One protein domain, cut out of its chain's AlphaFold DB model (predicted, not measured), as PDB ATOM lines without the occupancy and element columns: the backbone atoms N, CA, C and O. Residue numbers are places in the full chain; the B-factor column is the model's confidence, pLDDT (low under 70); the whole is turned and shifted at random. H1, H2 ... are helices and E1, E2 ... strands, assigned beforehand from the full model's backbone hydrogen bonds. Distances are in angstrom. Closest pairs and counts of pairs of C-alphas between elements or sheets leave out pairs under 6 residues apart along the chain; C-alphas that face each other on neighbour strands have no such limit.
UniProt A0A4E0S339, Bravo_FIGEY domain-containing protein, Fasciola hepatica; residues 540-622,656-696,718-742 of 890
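AT A GLANCE: This is residues 540 to 622, 656 to 696 and 718 to 742 of the 890 residues of the protein "Bravo_FIGEY domain-containing protein" of Fasciola hepatica (UniProt A0A4E0S339). A long, strongly twisted ribbon of E2 and E5 runs through the domain, with E6 and E7 beside opposite ends of E5, and a small sheet of E1, E4 and E3 lies partly face to face with the E7 end. H1 and H3 sit at the two ends of the length, H4 sits beside E5, and H2 is next to H3. The printed part has 149 residues, with four named helices and seven named strands in the order E1 H1 E2 H2 E3 E4 H3 E5 E6 H4 E7. Both sheets pair antiparallel; the class is mixed, helices and strands, with under half of the residues in named elements. The whole is compact, with a radius of gyration of the C-alphas of 16.6 A, yet elongated, spanning 51 by 32 by 28 A.

IN THESE COORDINATES: E5, residues 673 to 684, is 35.5 A long, from C-alpha 673 at (171.730, 124.541, 142.705) to C-alpha 684 at (197.859, 123.029, 166.752). E2, residues 577 to 585, is 25.8 A long; E6 is residues 719 to 723, and E7, residues 737 to 741, is 13.6 A long. E1 is residues 557 to 560, beginning at C-alpha 557 (179.512, 111.719, 140.448); E4 is 611 to 614 and E3 is 603 to 605. H1, residues 565 to 575, is 14.9 A long, and H3, residues 658 to 666, is 11.7 A long. H4 is residues 730 to 736 and H2 is 599 to 602.

HOW THE PARTS SIT: E2 lies on one side of E5, with N 580 and O 681 2.9 A apart. On the other side, E6 has N 682 and O 722 at 3.0 A, and E7 has N 676 and O 738 at 2.9 A. H1 is on this sheet but over none of its strands; its closest C-alphas to E2 are Trp 571 and Val 577, 5.0 A. H4 stands at the sheet's level, with C-alphas 678 and 736 5.1 A apart. H3 only grazes the sheet, with residues 658 to 662. H2 and H3 only just touch, with 3 pairs of C-alphas within 8 A, the closest Phe 602 and Leu 658 at 6.3 A. In the other sheet, E4 is the inner strand, with N 559 and O 612 2.8 A apart towards E1, and N 613 and O 604 2.8 A apart in the hairpin E3 and E4. E4 and E5 are apart. In H1, H3 and H4 every O i to N i+4 pair is within hydrogen-bond range; H2 is too short for one.

THE WHOLE: The farthest C-alphas, Thr 554 and Glu 688, are 51.6 A apart. Residues 623 to 655 and 697 to 717 are not printed, leaving gaps of 14.7 A and 15.0 A between C-alphas. The link E2 to H2 is long, 13 residues. Mean pLDDT of the printed part is 83.1; residues 544 to 551, 620 to 622, 669 to 671 and 696 are under 70.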
ATOM      1  N   LEU A 540     196.143 121.479 145.423       88.56
ATOM      2  CA  LEU A 540     196.679 120.761 144.261       88.56
ATOM      3  C   LEU A 540     195.564 120.449 143.254       88.56
ATOM      4  O   LEU A 540     195.777 120.477 142.043       88.56
ATOM      5  N   LYS A 541     194.367 120.144 143.765       84.25
ATOM      6  CA  LYS A 541     193.166 119.911 142.965       84.25
ATOM      7  C   LYS A 541     191.959 120.538 143.674       84.25
ATOM      8  O   LYS A 541     191.487 119.946 144.649       84.25
ATOM      9  N   PRO A 542     191.460 121.705 143.229       84.62
ATOM     10  CA  PRO A 542     190.195 122.240 143.724       84.62
ATOM     11  C   PRO A 542     189.022 121.326 143.321       84.62
ATOM     12  O   PRO A 542     189.176 120.513 142.397       84.62
ATOM     13  N   PRO A 543     187.843 121.462 143.963       84.25
ATOM     14  CA  PRO A 543     186.600 120.831 143.528       84.25
ATOM     15  C   PRO A 543     186.390 121.060 142.026       84.25
ATOM     16  O   PRO A 543     186.229 122.181 141.550       84.25
ATOM     17  N   SER A 544     186.504 119.988 141.242       66.62
ATOM     18  CA  SER A 544     186.793 120.129 139.815       66.62
ATOM     19  C   SER A 544     185.545 120.237 138.941       66.62
ATOM     20  O   SER A 544     184.602 119.454 139.100       66.62
ATOM     21  N   GLY A 545     185.631 121.083 137.908       52.97
ATOM     22  CA  GLY A 545     184.605 121.278 136.875       52.97
ATOM     23  C   GLY A 545     184.199 120.036 136.061       52.97
ATOM     24  O   GLY A 545     183.273 120.131 135.268       52.97
ATOM     25  N   TYR A 546     184.856 118.886 136.264       52.12
ATOM     26  CA  TYR A 546     184.548 117.600 135.618       52.12
ATOM     27  C   TYR A 546     183.423 116.793 136.292       52.12
ATOM     28  O   TYR A 546     182.987 115.785 135.743       52.12
ATOM     29  N   SER A 547     182.939 117.219 137.462       57.50
ATOM     30  CA  SER A 547     181.598 116.824 137.926       57.50
ATOM     31  C   SER A 547     180.546 117.578 137.103       57.50
ATOM     32  O   SER A 547     180.814 118.721 136.737       57.50
ATOM     33  N   CYS A 548     179.391 116.962 136.819       66.31
ATOM     34  CA  CYS A 548     178.291 117.499 135.991       66.31
ATOM     35  C   CYS A 548     178.172 119.038 136.023       66.31
ATOM     36  O   CYS A 548     177.964 119.628 137.076       66.31
ATOM     37  N   SER A 549     178.332 119.716 134.884       60.78
ATOM     38  CA  SER A 549     178.161 121.178 134.824       60.78
ATOM     39  C   SER A 549     176.688 121.592 134.836       60.78
ATOM     40  O   SER A 549     176.363 122.657 135.347       60.78
ATOM     41  N   GLU A 550     175.826 120.731 134.291       62.56
ATOM     42  CA  GLU A 550     174.368 120.840 134.258       62.56
ATOM     43  C   GLU A 550     173.762 119.436 134.435       62.56
ATOM     44  O   GLU A 550     174.399 118.439 134.083       62.56
ATOM     45  N   GLY A 551     172.531 119.339 134.952       63.75
ATOM     46  CA  GLY A 551     171.765 118.082 134.972       63.75
ATOM     47  C   GLY A 551     172.217 117.050 136.015       63.75
ATOM     48  O   GLY A 551     172.109 115.841 135.781       63.75
ATOM     49  N   CYS A 552     172.708 117.516 137.167       71.44
ATOM     50  CA  CYS A 552     173.267 116.726 138.275       71.44
ATOM     51  C   CYS A 552     172.277 115.803 139.034       71.44
ATOM     52  O   CYS A 552     172.517 115.435 140.184       71.44
ATOM     53  N   ASP A 553     171.171 115.414 138.401       74.19
ATOM     54  CA  ASP A 553     170.009 114.731 138.988       74.19
ATOM     55  C   ASP A 553     169.961 113.237 138.594       74.19
ATOM     56  O   ASP A 553     169.069 112.479 138.992       74.19
ATOM     57  N   THR A 554     170.874 112.829 137.711       72.06
ATOM     58  CA  THR A 554     170.703 111.683 136.812       72.06
ATOM     59  C   THR A 554     171.637 110.523 137.138       72.06
ATOM     60  O   THR A 554     171.152 109.413 137.373       72.06
ATOM     61  N   GLU A 555     172.943 110.783 137.200       80.44
ATOM     62  CA  GLU A 555     173.999 109.795 137.456       80.44
ATOM     63  C   GLU A 555     174.871 110.191 138.667       80.44
ATOM     64  O   GLU A 555     175.019 111.385 138.945       80.44
ATOM     65  N   PRO A 556     175.449 109.227 139.414       85.12
ATOM     66  CA  PRO A 556     176.365 109.520 140.516       85.12
ATOM     67  C   PRO A 556     177.683 110.131 140.030       85.12
ATOM     68  O   PRO A 556     178.206 109.741 138.986       85.12
ATOM     69  N   TYR A 557     178.260 111.048 140.808       86.19
ATOM     70  CA  TYR A 557     179.512 111.719 140.448       86.19
ATOM     71  C   TYR A 557     180.384 112.040 141.663       86.19
ATOM     72  O   TYR A 557     179.895 112.238 142.773       86.19
ATOM     73  N   ASN A 558     181.693 112.149 141.429       87.06
ATOM     74  CA  ASN A 558     182.676 112.433 142.471       87.06
ATOM     75  C   ASN A 558     183.148 113.888 142.401       87.06
ATOM     76  O   ASN A 558     183.508 114.392 141.334       87.06
ATOM     77  N   VAL A 559     183.233 114.534 143.560       88.44
ATOM     78  CA  VAL A 559     183.861 115.843 143.756       88.44
ATOM     79  C   VAL A 559     185.052 115.647 144.691       88.44
ATOM     80  O   VAL A 559     184.919 115.048 145.752       88.44
ATOM     81  N   SER A 560     186.238 116.108 144.294       88.12
ATOM     82  CA  SER A 560     187.485 115.887 145.041       88.12
ATOM     83  C   SER A 560     188.182 117.204 145.359       88.12
ATOM     84  O   SER A 560     188.362 118.006 144.443       88.12
ATOM     85  N   CYS A 561     188.641 117.374 146.593       90.31
ATOM     86  CA  CYS A 561     189.419 118.518 147.052       90.31
ATOM     87  C   CYS A 561     190.740 118.023 147.650       90.31
ATOM     88  O   CYS A 561     190.750 117.393 148.705       90.31
ATOM     89  N   MET A 562     191.858 118.282 146.968       89.56
ATOM     90  CA  MET A 562     193.190 117.861 147.413       89.56
ATOM     91  C   MET A 562     194.040 119.078 147.756       89.56
ATOM     92  O   MET A 562     194.307 119.917 146.894       89.56
ATOM     93  N   VAL A 563     194.505 119.134 149.002       92.25
ATOM     94  CA  VAL A 563     195.524 120.089 149.453       92.25
ATOM     95  C   VAL A 563     196.887 119.688 148.882       92.25
ATOM     96  O   VAL A 563     197.159 118.510 148.658       92.25
ATOM     97  N   ASP A 564     197.732 120.679 148.624       94.00
ATOM     98  CA  ASP A 564     199.108 120.506 148.168       94.00
ATOM     99  C   ASP A 564     199.948 119.687 149.178       94.00
ATOM    100  O   ASP A 564     200.071 120.099 150.338       94.00
ATOM    101  N   PRO A 565     200.537 118.540 148.774       92.88
ATOM    102  CA  PRO A 565     201.395 117.727 149.635       92.88
ATOM    103  C   PRO A 565     202.574 118.489 150.247       92.88
ATOM    104  O   PRO A 565     202.924 118.219 151.397       92.88
ATOM    105  N   ASP A 566     203.148 119.470 149.544       93.06
ATOM    106  CA  ASP A 566     204.256 120.271 150.074       93.06
ATOM    107  C   ASP A 566     203.763 121.250 151.152       93.06
ATOM    108  O   ASP A 566     204.438 121.464 152.163       93.06
ATOM    109  N   ARG A 567     202.537 121.779 151.007       92.44
ATOM    110  CA  ARG A 567     201.875 122.598 152.042       92.44
ATOM    111  C   ARG A 567     201.557 121.755 153.284       92.44
ATOM    112  O   ARG A 567     201.848 122.198 154.394       92.44
ATOM    113  N   ILE A 568     201.043 120.533 153.103       91.25
ATOM    114  CA  ILE A 568     200.805 119.565 154.192       91.25
ATOM    115  C   ILE A 568     202.107 119.250 154.937       91.25
ATOM    116  O   ILE A 568     202.151 119.313 156.169       91.25
ATOM    117  N   LYS A 569     203.168 118.919 154.193       89.56
ATOM    118  CA  LYS A 569     204.486 118.606 154.747       89.56
ATOM    119  C   LYS A 569     205.019 119.773 155.577       89.56
ATOM    120  O   LYS A 569     205.412 119.572 156.722       89.56
ATOM    121  N   MET A 570     204.958 120.989 155.036       86.62
ATOM    122  CA  MET A 570     205.438 122.188 155.716       86.62
ATOM    123  C   MET A 570     204.645 122.518 156.989       86.62
ATOM    124  O   MET A 570     205.264 122.839 158.001       86.62
ATOM    125  N   TRP A 571     203.309 122.411 156.993       89.94
ATOM    126  CA  TRP A 571     202.512 122.590 158.219       89.94
ATOM    127  C   TRP A 571     202.952 121.632 159.331       89.94
ATOM    128  O   TRP A 571     203.102 122.048 160.482       89.94
ATOM    129  N   LYS A 572     203.217 120.367 158.989       86.81
ATOM    130  CA  LYS A 572     203.676 119.370 159.956       86.81
ATOM    131  C   LYS A 572     205.106 119.641 160.434       86.81
ATOM    132  O   LYS A 572     205.331 119.693 161.638       86.81
ATOM    133  N   GLU A 573     206.054 119.798 159.513       81.81
ATOM    134  CA  GLU A 573     207.490 119.854 159.828       81.81
ATOM    135  C   GLU A 573     207.925 121.203 160.419       81.81
ATOM    136  O   GLU A 573     208.717 121.214 161.358       81.81
ATOM    137  N   ASN A 574     207.378 122.328 159.941       78.75
ATOM    138  CA  ASN A 574     207.801 123.665 160.382       78.75
ATOM    139  C   ASN A 574     206.917 124.253 161.497       78.75
ATOM    140  O   ASN A 574     207.348 125.178 162.183       78.75
ATOM    141  N   PHE A 575     205.680 123.763 161.661       81.00
ATOM    142  CA  PHE A 575     204.689 124.365 162.568       81.00
ATOM    143  C   PHE A 575     203.983 123.361 163.511       81.00
ATOM    144  O   PHE A 575     203.160 123.782 164.327       81.00
ATOM    145  N   ASN A 576     204.279 122.053 163.443       84.19
ATOM    146  CA  ASN A 576     203.553 120.990 164.167       84.19
ATOM    147  C   ASN A 576     202.020 121.151 164.085       84.19
ATOM    148  O   ASN A 576     201.284 121.033 165.072       84.19
ATOM    149  N   VAL A 577     201.551 121.487 162.882       88.25
ATOM    150  CA  VAL A 577     200.140 121.648 162.550       88.25
ATOM    151  C   VAL A 577     199.679 120.452 161.734       88.25
ATOM    152  O   VAL A 577     200.274 120.099 160.715       88.25
ATOM    153  N   THR A 578     198.579 119.838 162.161       90.25
ATOM    154  CA  THR A 578     197.881 118.802 161.388       90.25
ATOM    155  C   THR A 578     196.626 119.379 160.754       90.25
ATOM    156  O   THR A 578     195.910 120.144 161.400       90.25
ATOM    157  N   TYR A 579     196.313 118.966 159.530       92.00
ATOM    158  CA  TYR A 579     195.084 119.355 158.843       92.00
ATOM    159  C   TYR A 579     194.013 118.252 158.917       92.00
ATOM    160  O   TYR A 579     194.325 117.084 159.149       92.00
ATOM    161  N   SER A 580     192.753 118.615 158.679       90.12
ATOM    162  CA  SER A 580     191.679 117.670 158.351       90.12
ATOM    163  C   SER A 580     190.863 118.183 157.168       90.12
ATOM    164  O   SER A 580     190.510 119.366 157.164       90.12
ATOM    165  N   THR A 581     190.494 117.293 156.253       90.38
ATOM    166  CA  THR A 581     189.568 117.540 155.138       90.38
ATOM    167  C   THR A 581     188.181 116.960 155.422       90.38
ATOM    168  O   THR A 581     188.048 115.906 156.041       90.38
ATOM    169  N   ALA A 582     187.142 117.672 154.995       91.00
ATOM    170  CA  ALA A 582     185.732 117.296 155.068       91.00
ATOM    171  C   ALA A 582     184.930 118.127 154.046       91.00
ATOM    172  O   ALA A 582     185.510 118.889 153.273       91.00
ATOM    173  N   TRP A 583     183.598 118.029 154.062       90.62
ATOM    174  CA  TRP A 583     182.714 118.825 153.204       90.62
ATOM    175  C   TRP A 583     181.593 119.492 154.002       90.62
ATOM    176  O   TRP A 583     181.093 118.920 154.975       90.62
ATOM    177  N   ILE A 584     181.184 120.679 153.552       89.94
ATOM    178  CA  ILE A 584     179.917 121.329 153.901       89.94
ATOM    179  C   ILE A 584     178.986 121.259 152.683       89.94
ATOM    180  O   ILE A 584     179.420 121.444 151.545       89.94
ATOM    181  N   ILE A 585     177.708 120.975 152.928       88.69
ATOM    182  CA  ILE A 585     176.672 120.761 151.909       88.69
ATOM    183  C   ILE A 585     175.534 121.754 152.165       88.69
ATOM    184  O   ILE A 585     175.012 121.825 153.283       88.69
ATOM    185  N   GLN A 586     175.170 122.537 151.145       86.00
ATOM    186  CA  GLN A 586     174.145 123.595 151.180       86.00
ATOM    187  C   GLN A 586     174.273 124.595 152.346       86.00
ATOM    188  O   GLN A 586     173.286 125.180 152.791       86.00
ATOM    189  N   ASN A 587     175.486 124.786 152.878       82.69
ATOM    190  CA  ASN A 587     175.762 125.565 154.092       82.69
ATOM    191  C   ASN A 587     174.932 125.129 155.322       82.69
ATOM    192  O   ASN A 587     174.689 125.941 156.214       82.69
ATOM    193  N   GLN A 588     174.474 123.870 155.376       81.31
ATOM    194  CA  GLN A 588     173.655 123.317 156.471       81.31
ATOM    195  C   GLN A 588     174.230 122.020 157.053       81.31
ATOM    196  O   GLN A 588     174.283 121.869 158.272       81.31
ATOM    197  N   TRP A 589     174.673 121.089 156.203       85.69
ATOM    198  CA  TRP A 589     175.136 119.764 156.627       85.69
ATOM    199  C   TRP A 589     176.650 119.612 156.477       85.69
ATOM    200  O   TRP A 589     177.278 120.316 155.688       85.69
ATOM    201  N   SER A 590     177.240 118.666 157.210       87.50
ATOM    202  CA  SER A 590     178.667 118.343 157.128       87.50
ATOM    203  C   SER A 590     178.889 116.852 156.913       87.50
ATOM    204  O   SER A 590     178.249 116.039 157.580       87.50
ATOM    205  N   SER A 591     179.857 116.490 156.063       85.25
ATOM    206  CA  SER A 591     180.219 115.088 155.797       85.25
ATOM    207  C   SER A 591     180.664 114.309 157.043       85.25
ATOM    208  O   SER A 591     180.586 113.086 157.055       85.25
ATOM    209  N   LEU A 592     181.076 115.000 158.115       83.38
ATOM    210  CA  LEU A 592     181.457 114.386 159.394       83.38
ATOM    211  C   LEU A 592     180.263 113.925 160.246       83.38
ATOM    212  O   LEU A 592     180.456 113.199 161.219       83.38
ATOM    213  N   ARG A 593     179.049 114.407 159.946       81.56
ATOM    214  CA  ARG A 593     177.807 114.122 160.684       81.56
ATOM    215  C   ARG A 593     176.608 114.119 159.730       81.56
ATOM    216  O   ARG A 593     175.669 114.895 159.894       81.56
ATOM    217  N   LEU A 594     176.667 113.258 158.719       82.00
ATOM    218  CA  LEU A 594     175.520 112.958 157.865       82.00
ATOM    219  C   LEU A 594     174.621 111.935 158.565       82.00
ATOM    220  O   LEU A 594     175.111 110.924 159.062       82.00
ATOM    221  N   ASP A 595     173.316 112.189 158.576       80.00
ATOM    222  CA  ASP A 595     172.314 111.196 158.961       80.00
ATOM    223  C   ASP A 595     172.082 110.225 157.786       80.00
ATOM    224  O   ASP A 595     171.636 110.687 156.730       80.00
ATOM    225  N   PRO A 596     172.349 108.910 157.926       78.38
ATOM    226  CA  PRO A 596     172.117 107.929 156.866       78.38
ATOM    227  C   PRO A 596     170.644 107.752 156.470       78.38
ATOM    228  O   PRO A 596     170.385 107.218 155.397       78.38
ATOM    229  N   GLN A 597     169.688 108.137 157.325       75.81
ATOM    230  CA  GLN A 597     168.250 108.115 157.009       75.81
ATOM    231  C   GLN A 597     167.752 109.441 156.412       75.81
ATOM    232  O   GLN A 597     166.656 109.490 155.860       75.81
ATOM    233  N   GLY A 598     168.559 110.500 156.503       83.19
ATOM    234  CA  GLY A 598     168.299 111.814 155.926       83.19
ATOM    235  C   GLY A 598     169.206 112.102 154.727       83.19
ATOM    236  O   GLY A 598     169.443 111.253 153.868       83.19
ATOM    237  N   ILE A 599     169.771 113.312 154.696       83.56
ATOM    238  CA  ILE A 599     170.676 113.792 153.637       83.56
ATOM    239  C   ILE A 599     171.835 112.823 153.314       83.56
ATOM    240  O   ILE A 599     172.279 112.762 152.170       83.56
ATOM    241  N   GLY A 600     172.312 112.032 154.286       83.38
ATOM    242  CA  GLY A 600     173.412 111.076 154.113       83.38
ATOM    243  C   GLY A 600     173.109 109.925 153.157       83.38
ATOM    244  O   GLY A 600     174.039 109.367 152.584       83.38
ATOM    245  N   HIS A 601     171.835 109.633 152.886       86.06
ATOM    246  CA  HIS A 601     171.437 108.698 151.831       86.06
ATOM    247  C   HIS A 601     171.980 109.102 150.444       86.06
ATOM    248  O   HIS A 601     172.223 108.241 149.597       86.06
ATOM    249  N   PHE A 602     172.203 110.400 150.211       88.38
ATOM    250  CA  PHE A 602     172.631 110.960 148.925       88.38
ATOM    251  C   PHE A 602     174.132 111.297 148.848       88.38
ATOM    252  O   PHE A 602     174.593 111.734 147.792       88.38
ATOM    253  N   PHE A 603     174.905 111.113 149.927       89.75
ATOM    254  CA  PHE A 603     176.314 111.523 149.991       89.75
ATOM    255  C   PHE A 603     177.191 110.511 150.726       89.75
ATOM    256  O   PHE A 603     176.910 110.115 151.853       89.75
ATOM    257  N   GLU A 604     178.320 110.165 150.117       87.81
ATOM    258  CA  GLU A 604     179.341 109.292 150.699       87.81
ATOM    259  C   GLU A 604     180.704 109.989 150.626       87.81
ATOM    260  O   GLU A 604     180.975 110.723 149.678       87.81
ATOM    261  N   THR A 605     181.572 109.804 151.624       87.31
ATOM    262  CA  THR A 605     182.895 110.445 151.656       87.31
ATOM    263  C   THR A 605     183.996 109.435 151.956       87.31
ATOM    264  O   THR A 605     183.787 108.475 152.698       87.31
ATOM    265  N   THR A 606     185.171 109.636 151.364       84.88
ATOM    266  CA  THR A 606     186.357 108.818 151.642       84.88
ATOM    267  C   THR A 606     186.853 109.030 153.078       84.88
ATOM    268  O   THR A 606     186.593 110.064 153.689       84.88
ATOM    269  N   GLN A 607     187.582 108.059 153.643       80.56
ATOM    270  CA  GLN A 607     188.039 108.112 155.048       80.56
ATOM    271  C   GLN A 607     188.985 109.289 155.362       80.56
ATOM    272  O   GLN A 607     189.108 109.689 156.516       80.56
ATOM    273  N   ASP A 608     189.636 109.849 154.343       80.25
ATOM    274  CA  ASP A 608     190.470 111.056 154.401       80.25
ATOM    275  C   ASP A 608     189.677 112.366 154.176       80.25
ATOM    276  O   ASP A 608     190.244 113.459 154.235       80.25
ATOM    277  N   GLY A 609     188.375 112.277 153.883       82.38
ATOM    278  CA  GLY A 609     187.498 113.399 153.539       82.38
ATOM    279  C   GLY A 609     187.803 114.076 152.195       82.38
ATOM    280  O   GLY A 609     187.162 115.071 151.861       82.38
ATOM    281  N   VAL A 610     188.764 113.569 151.416       87.69
ATOM    282  CA  VAL A 610     189.260 114.203 150.178       87.69
ATOM    283  C   VAL A 610     188.232 114.151 149.048       87.69
ATOM    284  O   VAL A 610     188.159 115.078 148.240       87.69
ATOM    285  N   THR A 611     187.429 113.087 148.979       88.56
ATOM    286  CA  THR A 611     186.405 112.903 147.943       88.56
ATOM    287  C   THR A 611     185.014 112.789 148.561       88.56
ATOM    288  O   THR A 611     184.816 112.114 149.575       88.56
ATOM    289  N   LEU A 612     184.054 113.450 147.920       90.12
ATOM    290  CA  LEU A 612     182.622 113.346 148.156       90.12
ATOM    291  C   LEU A 612     181.969 112.741 146.907       90.12
ATOM    292  O   LEU A 612     182.020 113.331 145.826       90.12
ATOM    293  N   THR A 613     181.359 111.573 147.054       89.06
ATOM    294  CA  THR A 613     180.494 110.961 146.045       89.06
ATOM    295  C   THR A 613     179.076 111.469 146.260       89.06
ATOM    296  O   THR A 613     178.512 111.311 147.346       89.06
ATOM    297  N   VAL A 614     178.490 112.067 145.227       89.06
ATOM    298  CA  VAL A 614     177.090 112.490 145.203       89.06
ATOM    299  C   VAL A 614     176.271 111.414 144.498       89.06
ATOM    300  O   VAL A 614     176.602 111.004 143.386       89.06
ATOM    301  N   TRP A 615     175.188 110.978 145.137       88.19
ATOM    302  CA  TRP A 615     174.253 109.969 144.649       88.19
ATOM    303  C   TRP A 615     172.865 110.608 144.452       88.19
ATOM    304  O   TRP A 615     172.047 110.560 145.370       88.19
ATOM    305  N   PRO A 616     172.532 111.194 143.281       85.56
ATOM    306  CA  PRO A 616     171.299 111.982 143.114       85.56
ATOM    307  C   PRO A 616     169.983 111.214 143.336       85.56
ATOM    308  O   PRO A 616     168.938 111.821 143.577       85.56
ATOM    309  N   ARG A 617     170.039 109.876 143.270       83.56
ATOM    310  CA  ARG A 617     168.927 108.935 143.491       83.56
ATOM    311  C   ARG A 617     169.139 108.024 144.713       83.56
ATOM    312  O   ARG A 617     168.488 106.988 144.816       83.56
ATOM    313  N   GLY A 618     170.057 108.394 145.606       81.44
ATOM    314  CA  GLY A 618     170.421 107.611 146.787       81.44
ATOM    315  C   GLY A 618     171.505 106.560 146.541       81.44
ATOM    316  O   GLY A 618     171.692 106.075 145.421       81.44
ATOM    317  N   ASN A 619     172.243 106.218 147.596       80.12
ATOM    318  CA  ASN A 619     173.307 105.220 147.565       80.12
ATOM    319  C   ASN A 619     172.720 103.792 147.646       80.12
ATOM    320  O   ASN A 619     172.173 103.412 148.686       80.12
ATOM    321  N   PRO A 620     172.862 102.946 146.604       68.56
ATOM    322  CA  PRO A 620     172.282 101.604 146.599       68.56
ATOM    323  C   PRO A 620     172.878 100.667 147.662       68.56
ATOM    324  O   PRO A 620     172.244  99.664 147.991       68.56
ATOM    325  N   ALA A 621     174.058 100.976 148.217       64.94
ATOM    326  CA  ALA A 621     174.698 100.183 149.266       64.94
ATOM    327  C   ALA A 621     174.111 100.420 150.673       64.94
ATOM    328  O   ALA A 621     174.285  99.573 151.545       64.94
ATOM    329  N   MET A 622     173.374 101.518 150.902       61.16
ATOM    330  CA  MET A 622     172.710 101.786 152.192       61.16
ATOM    331  C   MET A 622     171.389 101.014 152.385       61.16
ATOM    332  O   MET A 622     170.763 101.101 153.441       61.16
ATOM    333  N   THR A 656     162.294 109.421 146.158       70.81
ATOM    334  CA  THR A 656     162.704 110.814 146.417       70.81
ATOM    335  C   THR A 656     164.144 111.077 145.967       70.81
ATOM    336  O   THR A 656     165.098 110.499 146.485       70.81
ATOM    337  N   THR A 657     164.320 111.984 145.005       83.75
ATOM    338  CA  THR A 657     165.640 112.445 144.535       83.75
ATOM    339  C   THR A 657     166.267 113.476 145.480       83.75
ATOM    340  O   THR A 657     165.560 114.174 146.207       83.75
ATOM    341  N   LEU A 658     167.592 113.647 145.407       85.50
ATOM    342  CA  LEU A 658     168.333 114.668 146.163       85.50
ATOM    343  C   LEU A 658     167.746 116.079 145.968       85.50
ATOM    344  O   LEU A 658     167.612 116.837 146.926       85.50
ATOM    345  N   LYS A 659     167.350 116.416 144.734       84.81
ATOM    346  CA  LYS A 659     166.708 117.696 144.415       84.81
ATOM    347  C   LYS A 659     165.390 117.862 145.177       84.81
ATOM    348  O   LYS A 659     165.192 118.882 145.828       84.81
ATOM    349  N   GLN A 660     164.516 116.854 145.137       83.81
ATOM    350  CA  GLN A 660     163.228 116.873 145.844       83.81
ATOM    351  C   GLN A 660     163.410 116.955 147.364       83.81
ATOM    352  O   GLN A 660     162.726 117.747 148.000       83.81
ATOM    353  N   TYR A 661     164.378 116.230 147.930       84.94
ATOM    354  CA  TYR A 661     164.709 116.312 149.357       84.94
ATOM    355  C   TYR A 661     165.170 117.728 149.766       84.94
ATOM    356  O   TYR A 661     164.780 118.240 150.812       84.94
ATOM    357  N   ILE A 662     165.947 118.415 148.920       84.38
ATOM    358  CA  ILE A 662     166.342 119.813 149.169       84.38
ATOM    359  C   ILE A 662     165.150 120.776 148.990       84.38
ATOM    360  O   ILE A 662     165.035 121.719 149.770       84.38
ATOM    361  N   VAL A 663     164.231 120.541 148.040       84.94
ATOM    362  CA  VAL A 663     162.966 121.307 147.947       84.94
ATOM    363  C   VAL A 663     162.147 121.153 149.233       84.94
ATOM    364  O   VAL A 663     161.687 122.151 149.779       84.94
ATOM    365  N   GLU A 664     161.995 119.925 149.728       83.69
ATOM    366  CA  GLU A 664     161.202 119.591 150.916       83.69
ATOM    367  C   GLU A 664     161.772 120.225 152.196       83.69
ATOM    368  O   GLU A 664     161.031 120.818 152.977       83.69
ATOM    369  N   VAL A 665     163.095 120.166 152.388       81.31
ATOM    370  CA  VAL A 665     163.753 120.640 153.621       81.31
ATOM    371  C   VAL A 665     164.161 122.124 153.568       81.31
ATOM    372  O   VAL A 665     164.286 122.760 154.615       81.31
ATOM    373  N   MET A 666     164.388 122.706 152.382       75.44
ATOM    374  CA  MET A 666     164.938 124.070 152.226       75.44
ATOM    375  C   MET A 666     164.134 125.008 151.306       75.44
ATOM    376  O   MET A 666     164.454 126.200 151.245       75.44
ATOM    377  N   GLY A 667     163.104 124.510 150.617       78.06
ATOM    378  CA  GLY A 667     162.261 125.267 149.687       78.06
ATOM    379  C   GLY A 667     162.842 125.419 148.273       78.06
ATOM    380  O   GLY A 667     164.057 125.473 148.069       78.06
ATOM    381  N   GLU A 668     161.958 125.556 147.275       72.75
ATOM    382  CA  GLU A 668     162.307 125.652 145.842       72.75
ATOM    383  C   GLU A 668     163.373 126.715 145.520       72.75
ATOM    384  O   GLU A 668     164.201 126.532 144.629       72.75
ATOM    385  N   SER A 669     163.384 127.832 146.253       69.00
ATOM    386  CA  SER A 669     164.328 128.933 146.033       69.00
ATOM    387  C   SER A 669     165.788 128.549 146.296       69.00
ATOM    388  O   SER A 669     166.675 129.161 145.701       69.00
ATOM    389  N   ARG A 670     166.033 127.532 147.136       67.62
ATOM    390  CA  ARG A 670     167.363 126.997 147.482       67.62
ATOM    391  C   ARG A 670     167.685 125.666 146.794       67.62
ATOM    392  O   ARG A 670     168.816 125.207 146.874       67.62
ATOM    393  N   ALA A 671     166.722 125.070 146.094       69.25
ATOM    394  CA  ALA A 671     166.855 123.776 145.419       69.25
ATOM    395  C   ALA A 671     167.169 123.879 143.911       69.25
ATOM    396  O   ALA A 671     166.990 122.914 143.170       69.25
ATOM    397  N   LYS A 672     167.612 125.053 143.442       73.00
ATOM    398  CA  LYS A 672     168.048 125.275 142.049       73.00
ATOM    399  C   LYS A 672     169.446 124.722 141.794       73.00
ATOM    400  O   LYS A 672     169.674 124.066 140.780       73.00
ATOM    401  N   ASP A 673     170.331 124.932 142.761       82.06
ATOM    402  CA  ASP A 673     171.730 124.541 142.705       82.06
ATOM    403  C   ASP A 673     172.100 123.739 143.953       82.06
ATOM    404  O   ASP A 673     171.620 124.021 145.053       82.06
ATOM    405  N   LEU A 674     172.993 122.766 143.799       86.25
ATOM    406  CA  LEU A 674     173.702 122.126 144.896       86.25
ATOM    407  C   LEU A 674     175.000 122.892 145.173       86.25
ATOM    408  O   LEU A 674     175.914 122.895 144.346       86.25
ATOM    409  N   LEU A 675     175.090 123.512 146.350       88.06
ATOM    410  CA  LEU A 675     176.318 124.118 146.852       88.06
ATOM    411  C   LEU A 675     177.116 123.099 147.680       88.06
ATOM    412  O   LEU A 675     176.601 122.537 148.653       88.06
ATOM    413  N   LEU A 676     178.379 122.887 147.313       90.06
ATOM    414  CA  LEU A 676     179.337 122.044 148.031       90.06
ATOM    415  C   LEU A 676     180.591 122.865 148.341       90.06
ATOM    416  O   LEU A 676     181.155 123.493 147.448       90.06
ATOM    417  N   GLN A 677     181.060 122.835 149.585       91.12
ATOM    418  CA  GLN A 677     182.287 123.515 150.000       91.12
ATOM    419  C   GLN A 677     183.268 122.503 150.597       91.12
ATOM    420  O   GLN A 677     182.918 121.728 151.490       91.12
ATOM    421  N   CYS A 678     184.511 122.539 150.125       92.25
ATOM    422  CA  CYS A 678     185.628 121.834 150.732       92.25
ATOM    423  C   CYS A 678     185.967 122.464 152.089       92.25
ATOM    424  O   CYS A 678     186.301 123.647 152.186       92.25
ATOM    425  N   TRP A 679     185.873 121.662 153.147       92.00
ATOM    426  CA  TRP A 679     186.107 122.093 154.518       92.00
ATOM    427  C   TRP A 679     187.496 121.660 154.975       92.00
ATOM    428  O   TRP A 679     187.744 120.479 155.226       92.00
ATOM    429  N   ILE A 680     188.405 122.625 155.088       92.88
ATOM    430  CA  ILE A 680     189.767 122.427 155.579       92.88
ATOM    431  C   ILE A 680     189.875 123.075 156.951       92.88
ATOM    432  O   ILE A 680     189.460 124.216 157.155       92.88
ATOM    433  N   ARG A 681     190.462 122.348 157.900       91.94
ATOM    434  CA  ARG A 681     190.762 122.855 159.241       91.94
ATOM    435  C   ARG A 681     192.197 122.547 159.617       91.94
ATOM    436  O   ARG A 681     192.674 121.458 159.295       91.94
ATOM    437  N   LEU A 682     192.845 123.471 160.320       92.75
ATOM    438  CA  LEU A 682     194.199 123.302 160.850       92.75
ATOM    439  C   LEU A 682     194.171 123.249 162.377       92.75
ATOM    440  O   LEU A 682     193.473 124.034 163.020       92.75
ATOM    441  N   TYR A 683     194.955 122.338 162.943       89.81
ATOM    442  CA  TYR A 683     195.008 122.060 164.374       89.81
ATOM    443  C   TYR A 683     196.434 122.137 164.911       89.81
ATOM    444  O   TYR A 683     197.350 121.557 164.328       89.81
ATOM    445  N   VAL A 684     196.592 122.813 166.047       87.81
ATOM    446  CA  VAL A 684     197.859 123.029 166.752       87.81
ATOM    447  C   VAL A 684     197.950 122.091 167.952       87.81
ATOM    448  O   VAL A 684     197.024 122.028 168.763       87.81
ATOM    449  N   HIS A 685     199.089 121.400 168.075       78.38
ATOM    450  CA  HIS A 685     199.379 120.465 169.176       78.38
ATOM    451  C   HIS A 685     200.308 121.034 170.256       78.38
ATOM    452  O   HIS A 685     200.386 120.472 171.340       78.38
ATOM    453  N   SER A 686     201.005 122.147 169.994       72.44
ATOM    454  CA  SER A 686     201.740 122.866 171.046       72.44
ATOM    455  C   SER A 686     200.744 123.519 172.016       72.44
ATOM    456  O   SER A 686     199.860 124.236 171.536       72.44
ATOM    457  N   PRO A 687     200.857 123.339 173.347       72.31
ATOM    458  CA  PRO A 687     200.024 124.055 174.316       72.31
ATOM    459  C   PRO A 687     200.469 125.517 174.502       72.31
ATOM    460  O   PRO A 687     199.637 126.381 174.766       72.31
ATOM    461  N   GLU A 688     201.755 125.816 174.298       72.19
ATOM    462  CA  GLU A 688     202.357 127.141 174.525       72.19
ATOM    463  C   GLU A 688     202.024 128.170 173.430       72.19
ATOM    464  O   GLU A 688     202.070 129.375 173.676       72.19
ATOM    465  N   ALA A 689     201.654 127.714 172.227       79.56
ATOM    466  CA  ALA A 689     201.279 128.593 171.120       79.56
ATOM    467  C   ALA A 689     200.034 129.443 171.441       79.56
ATOM    468  O   ALA A 689     199.012 128.918 171.903       79.56
ATOM    469  N   ARG A 690     200.064 130.736 171.108       86.75
ATOM    470  CA  ARG A 690     198.868 131.589 171.038       86.75
ATOM    471  C   ARG A 690     198.551 132.004 169.610       86.75
ATOM    472  O   ARG A 690     199.442 132.137 168.785       86.75
ATOM    473  N   PHE A 691     197.265 132.160 169.346       88.38
ATOM    474  CA  PHE A 691     196.661 132.564 168.083       88.38
ATOM    475  C   PHE A 691     195.214 132.953 168.376       88.38
ATOM    476  O   PHE A 691     194.657 132.510 169.387       88.38
ATOM    477  N   ASP A 692     194.599 133.725 167.488       85.38
ATOM    478  CA  ASP A 692     193.163 133.970 167.555       85.38
ATOM    479  C   ASP A 692     192.427 132.771 166.929       85.38
ATOM    480  O   ASP A 692     192.676 132.435 165.769       85.38
ATOM    481  N   PRO A 693     191.570 132.053 167.681       83.94
ATOM    482  CA  PRO A 693     190.834 130.918 167.139       83.94
ATOM    483  C   PRO A 693     189.734 131.406 166.180       83.94
ATOM    484  O   PRO A 693     189.115 132.445 166.436       83.94
ATOM    485  N   PRO A 694     189.413 130.648 165.116       83.81
ATOM    486  CA  PRO A 694     188.386 131.047 164.162       83.81
ATOM    487  C   PRO A 694     187.002 131.121 164.841       83.81
ATOM    488  O   PRO A 694     186.757 130.396 165.817       83.81
ATOM    489  N   PRO A 695     186.071 131.958 164.339       79.38
ATOM    490  CA  PRO A 695     184.778 132.181 164.979       79.38
ATOM    491  C   PRO A 695     184.007 130.883 165.272       79.38
ATOM    492  O   PRO A 695     183.576 130.153 164.380       79.38
ATOM    493  N   SER A 696     183.824 130.590 166.562       60.47
ATOM    494  CA  SER A 696     183.113 129.387 167.012       60.47
ATOM    495  C   SER A 696     181.629 129.406 166.615       60.47
ATOM    496  O   SER A 696     180.999 130.464 166.657       60.47
ATOM    497  N   PRO A 718     193.816 118.808 170.504       77.50
ATOM    498  CA  PRO A 718     194.242 119.623 169.365       77.50
ATOM    499  C   PRO A 718     193.390 120.889 169.225       77.50
ATOM    500  O   PRO A 718     192.170 120.819 169.056       77.50
ATOM    501  N   ARG A 719     194.035 122.060 169.256       87.81
ATOM    502  CA  ARG A 719     193.354 123.364 169.234       87.81
ATOM    503  C   ARG A 719     193.177 123.861 167.798       87.81
ATOM    504  O   ARG A 719     194.134 123.882 167.029       87.81
ATOM    505  N   LEU A 720     191.955 124.249 167.432       89.38
ATOM    506  CA  LEU A 720     191.597 124.710 166.083       89.38
ATOM    507  C   LEU A 720     192.172 126.112 165.811       89.38
ATOM    508  O   LEU A 720     191.756 127.070 166.454       89.38
ATOM    509  N   LEU A 721     193.093 126.213 164.850       89.75
ATOM    510  CA  LEU A 721     193.767 127.448 164.421       89.75
ATOM    511  C   LEU A 721     193.085 128.106 163.215       89.75
ATOM    512  O   LEU A 721     193.056 129.323 163.105       89.75
ATOM    513  N   TYR A 722     192.560 127.302 162.292       91.75
ATOM    514  CA  TYR A 722     191.974 127.775 161.039       91.75
ATOM    515  C   TYR A 722     190.801 126.879 160.643       91.75
ATOM    516  O   TYR A 722     190.860 125.661 160.827       91.75
ATOM    517  N   ASP A 723     189.764 127.486 160.073       90.06
ATOM    518  CA  ASP A 723     188.567 126.833 159.548       90.06
ATOM    519  C   ASP A 723     188.166 127.545 158.247       90.06
ATOM    520  O   ASP A 723     187.836 128.731 158.267       90.06
ATOM    521  N   SER A 724     188.193 126.829 157.119       90.56
ATOM    522  CA  SER A 724     187.992 127.413 155.786       90.56
ATOM    523  C   SER A 724     186.585 127.963 155.518       90.56
ATOM    524  O   SER A 724     186.353 128.568 154.474       90.56
ATOM    525  N   ARG A 725     185.638 127.802 156.455       86.81
ATOM    526  CA  ARG A 725     184.339 128.502 156.432       86.81
ATOM    527  C   ARG A 725     184.467 130.004 156.694       86.81
ATOM    528  O   ARG A 725     183.559 130.749 156.342       86.81
ATOM    529  N   TRP A 726     185.573 130.436 157.302       85.69
ATOM    530  CA  TRP A 726     185.854 131.826 157.670       85.69
ATOM    531  C   TRP A 726     187.040 132.417 156.889       85.69
ATOM    532  O   TRP A 726     187.679 133.354 157.356       85.69
ATOM    533  N   GLU A 727     187.350 131.856 155.717       87.12
ATOM    534  CA  GLU A 727     188.452 132.289 154.851       87.12
ATOM    535  C   GLU A 727     188.257 133.742 154.350       87.12
ATOM    536  O   GLU A 727     187.318 133.991 153.587       87.12
ATOM    537  N   PRO A 728     189.116 134.714 154.730       83.19
ATOM    538  CA  PRO A 728     189.019 136.087 154.228       83.19
ATOM    539  C   PRO A 728     189.416 136.217 152.747       83.19
ATOM    540  O   PRO A 728     188.929 137.114 152.050       83.19
ATOM    541  N   ASN A 729     190.285 135.340 152.234       87.06
ATOM    542  CA  ASN A 729     190.734 135.384 150.849       87.06
ATOM    543  C   ASN A 729     189.671 134.810 149.903       87.06
ATOM    544  O   ASN A 729     189.598 133.602 149.667       87.06
ATOM    545  N   LYS A 730     188.893 135.705 149.283       87.50
ATOM    546  CA  LYS A 730     187.856 135.363 148.294       87.50
ATOM    547  C   LYS A 730     188.343 134.405 147.203       87.50
ATOM    548  O   LYS A 730     187.619 133.484 146.863       87.50
ATOM    549  N   ILE A 731     189.579 134.553 146.714       88.62
ATOM    550  CA  ILE A 731     190.127 133.689 145.653       88.62
ATOM    551  C   ILE A 731     190.272 132.240 146.142       88.62
ATOM    552  O   ILE A 731     190.020 131.308 145.381       88.62
ATOM    553  N   LEU A 732     190.660 132.037 147.405       88.81
ATOM    554  CA  LEU A 732     190.738 130.704 148.000       88.81
ATOM    555  C   LEU A 732     189.341 130.173 148.357       88.81
ATOM    556  O   LEU A 732     189.053 129.011 148.090       88.81
ATOM    557  N   MET A 733     188.447 131.018 148.871       88.44
ATOM    558  CA  MET A 733     187.050 130.651 149.136       88.44
ATOM    559  C   MET A 733     186.309 130.202 147.859       88.44
ATOM    560  O   MET A 733     185.626 129.174 147.875       88.44
ATOM    561  N   ASP A 734     186.513 130.897 146.739       87.38
ATOM    562  CA  ASP A 734     185.996 130.527 145.415       87.38
ATOM    563  C   ASP A 734     186.628 129.214 144.907       87.38
ATOM    564  O   ASP A 734     185.946 128.392 144.304       87.38
ATOM    565  N   GLN A 735     187.912 128.960 145.193       89.69
ATOM    566  CA  GLN A 735     188.576 127.683 144.877       89.69
ATOM    567  C   GLN A 735     188.153 126.516 145.782       89.69
ATOM    568  O   GLN A 735     188.349 125.362 145.407       89.69
ATOM    569  N   LEU A 736     187.605 126.786 146.968       90.31
ATOM    570  CA  LEU A 736     187.092 125.777 147.901       90.31
ATOM    571  C   LEU A 736     185.621 125.433 147.650       90.31
ATOM    572  O   LEU A 736     185.153 124.392 148.116       90.31
ATOM    573  N   THR A 737     184.890 126.290 146.942       89.12
ATOM    574  CA  THR A 737     183.434 126.219 146.795       89.12
ATOM    575  C   THR A 737     183.050 125.826 145.372       89.12
ATOM    576  O   THR A 737     183.639 126.294 144.404       89.12
ATOM    577  N   ILE A 738     182.044 124.966 145.214       88.69
ATOM    578  CA  ILE A 738     181.515 124.584 143.905       88.69
ATOM    579  C   ILE A 738     179.988 124.543 143.914       88.69
ATOM    580  O   ILE A 738     179.356 123.933 144.778       88.69
ATOM    581  N   THR A 739     179.406 125.193 142.911       86.00
ATOM    582  CA  THR A 739     177.963 125.246 142.664       86.00
ATOM    583  C   THR A 739     177.627 124.343 141.481       86.00
ATOM    584  O   THR A 739     178.374 124.287 140.499       86.00
ATOM    585  N   ARG A 740     176.531 123.593 141.572       83.31
ATOM    586  CA  ARG A 740     176.131 122.565 140.599       83.31
ATOM    587  C   ARG A 740     174.649 122.710 140.279       83.31
ATOM    588  O   ARG A 740     173.831 122.511 141.168       83.31
ATOM    589  N   THR A 741     174.297 123.068 139.046       79.94
ATOM    590  CA  THR A 741     172.892 123.295 138.680       79.94
ATOM    591  C   THR A 741     172.142 121.961 138.602       79.94
ATOM    592  O   THR A 741     172.595 121.002 137.963       79.94
ATOM    593  N   PHE A 742     170.985 121.880 139.260       79.31
ATOM    594  CA  PHE A 742     170.049 120.787 139.012       79.31
ATOM    595  C   PHE A 742     169.351 121.006 137.660       79.31
ATOM    596  O   PHE A 742     169.286 122.131 137.155       79.31
TER     597      PHE A 742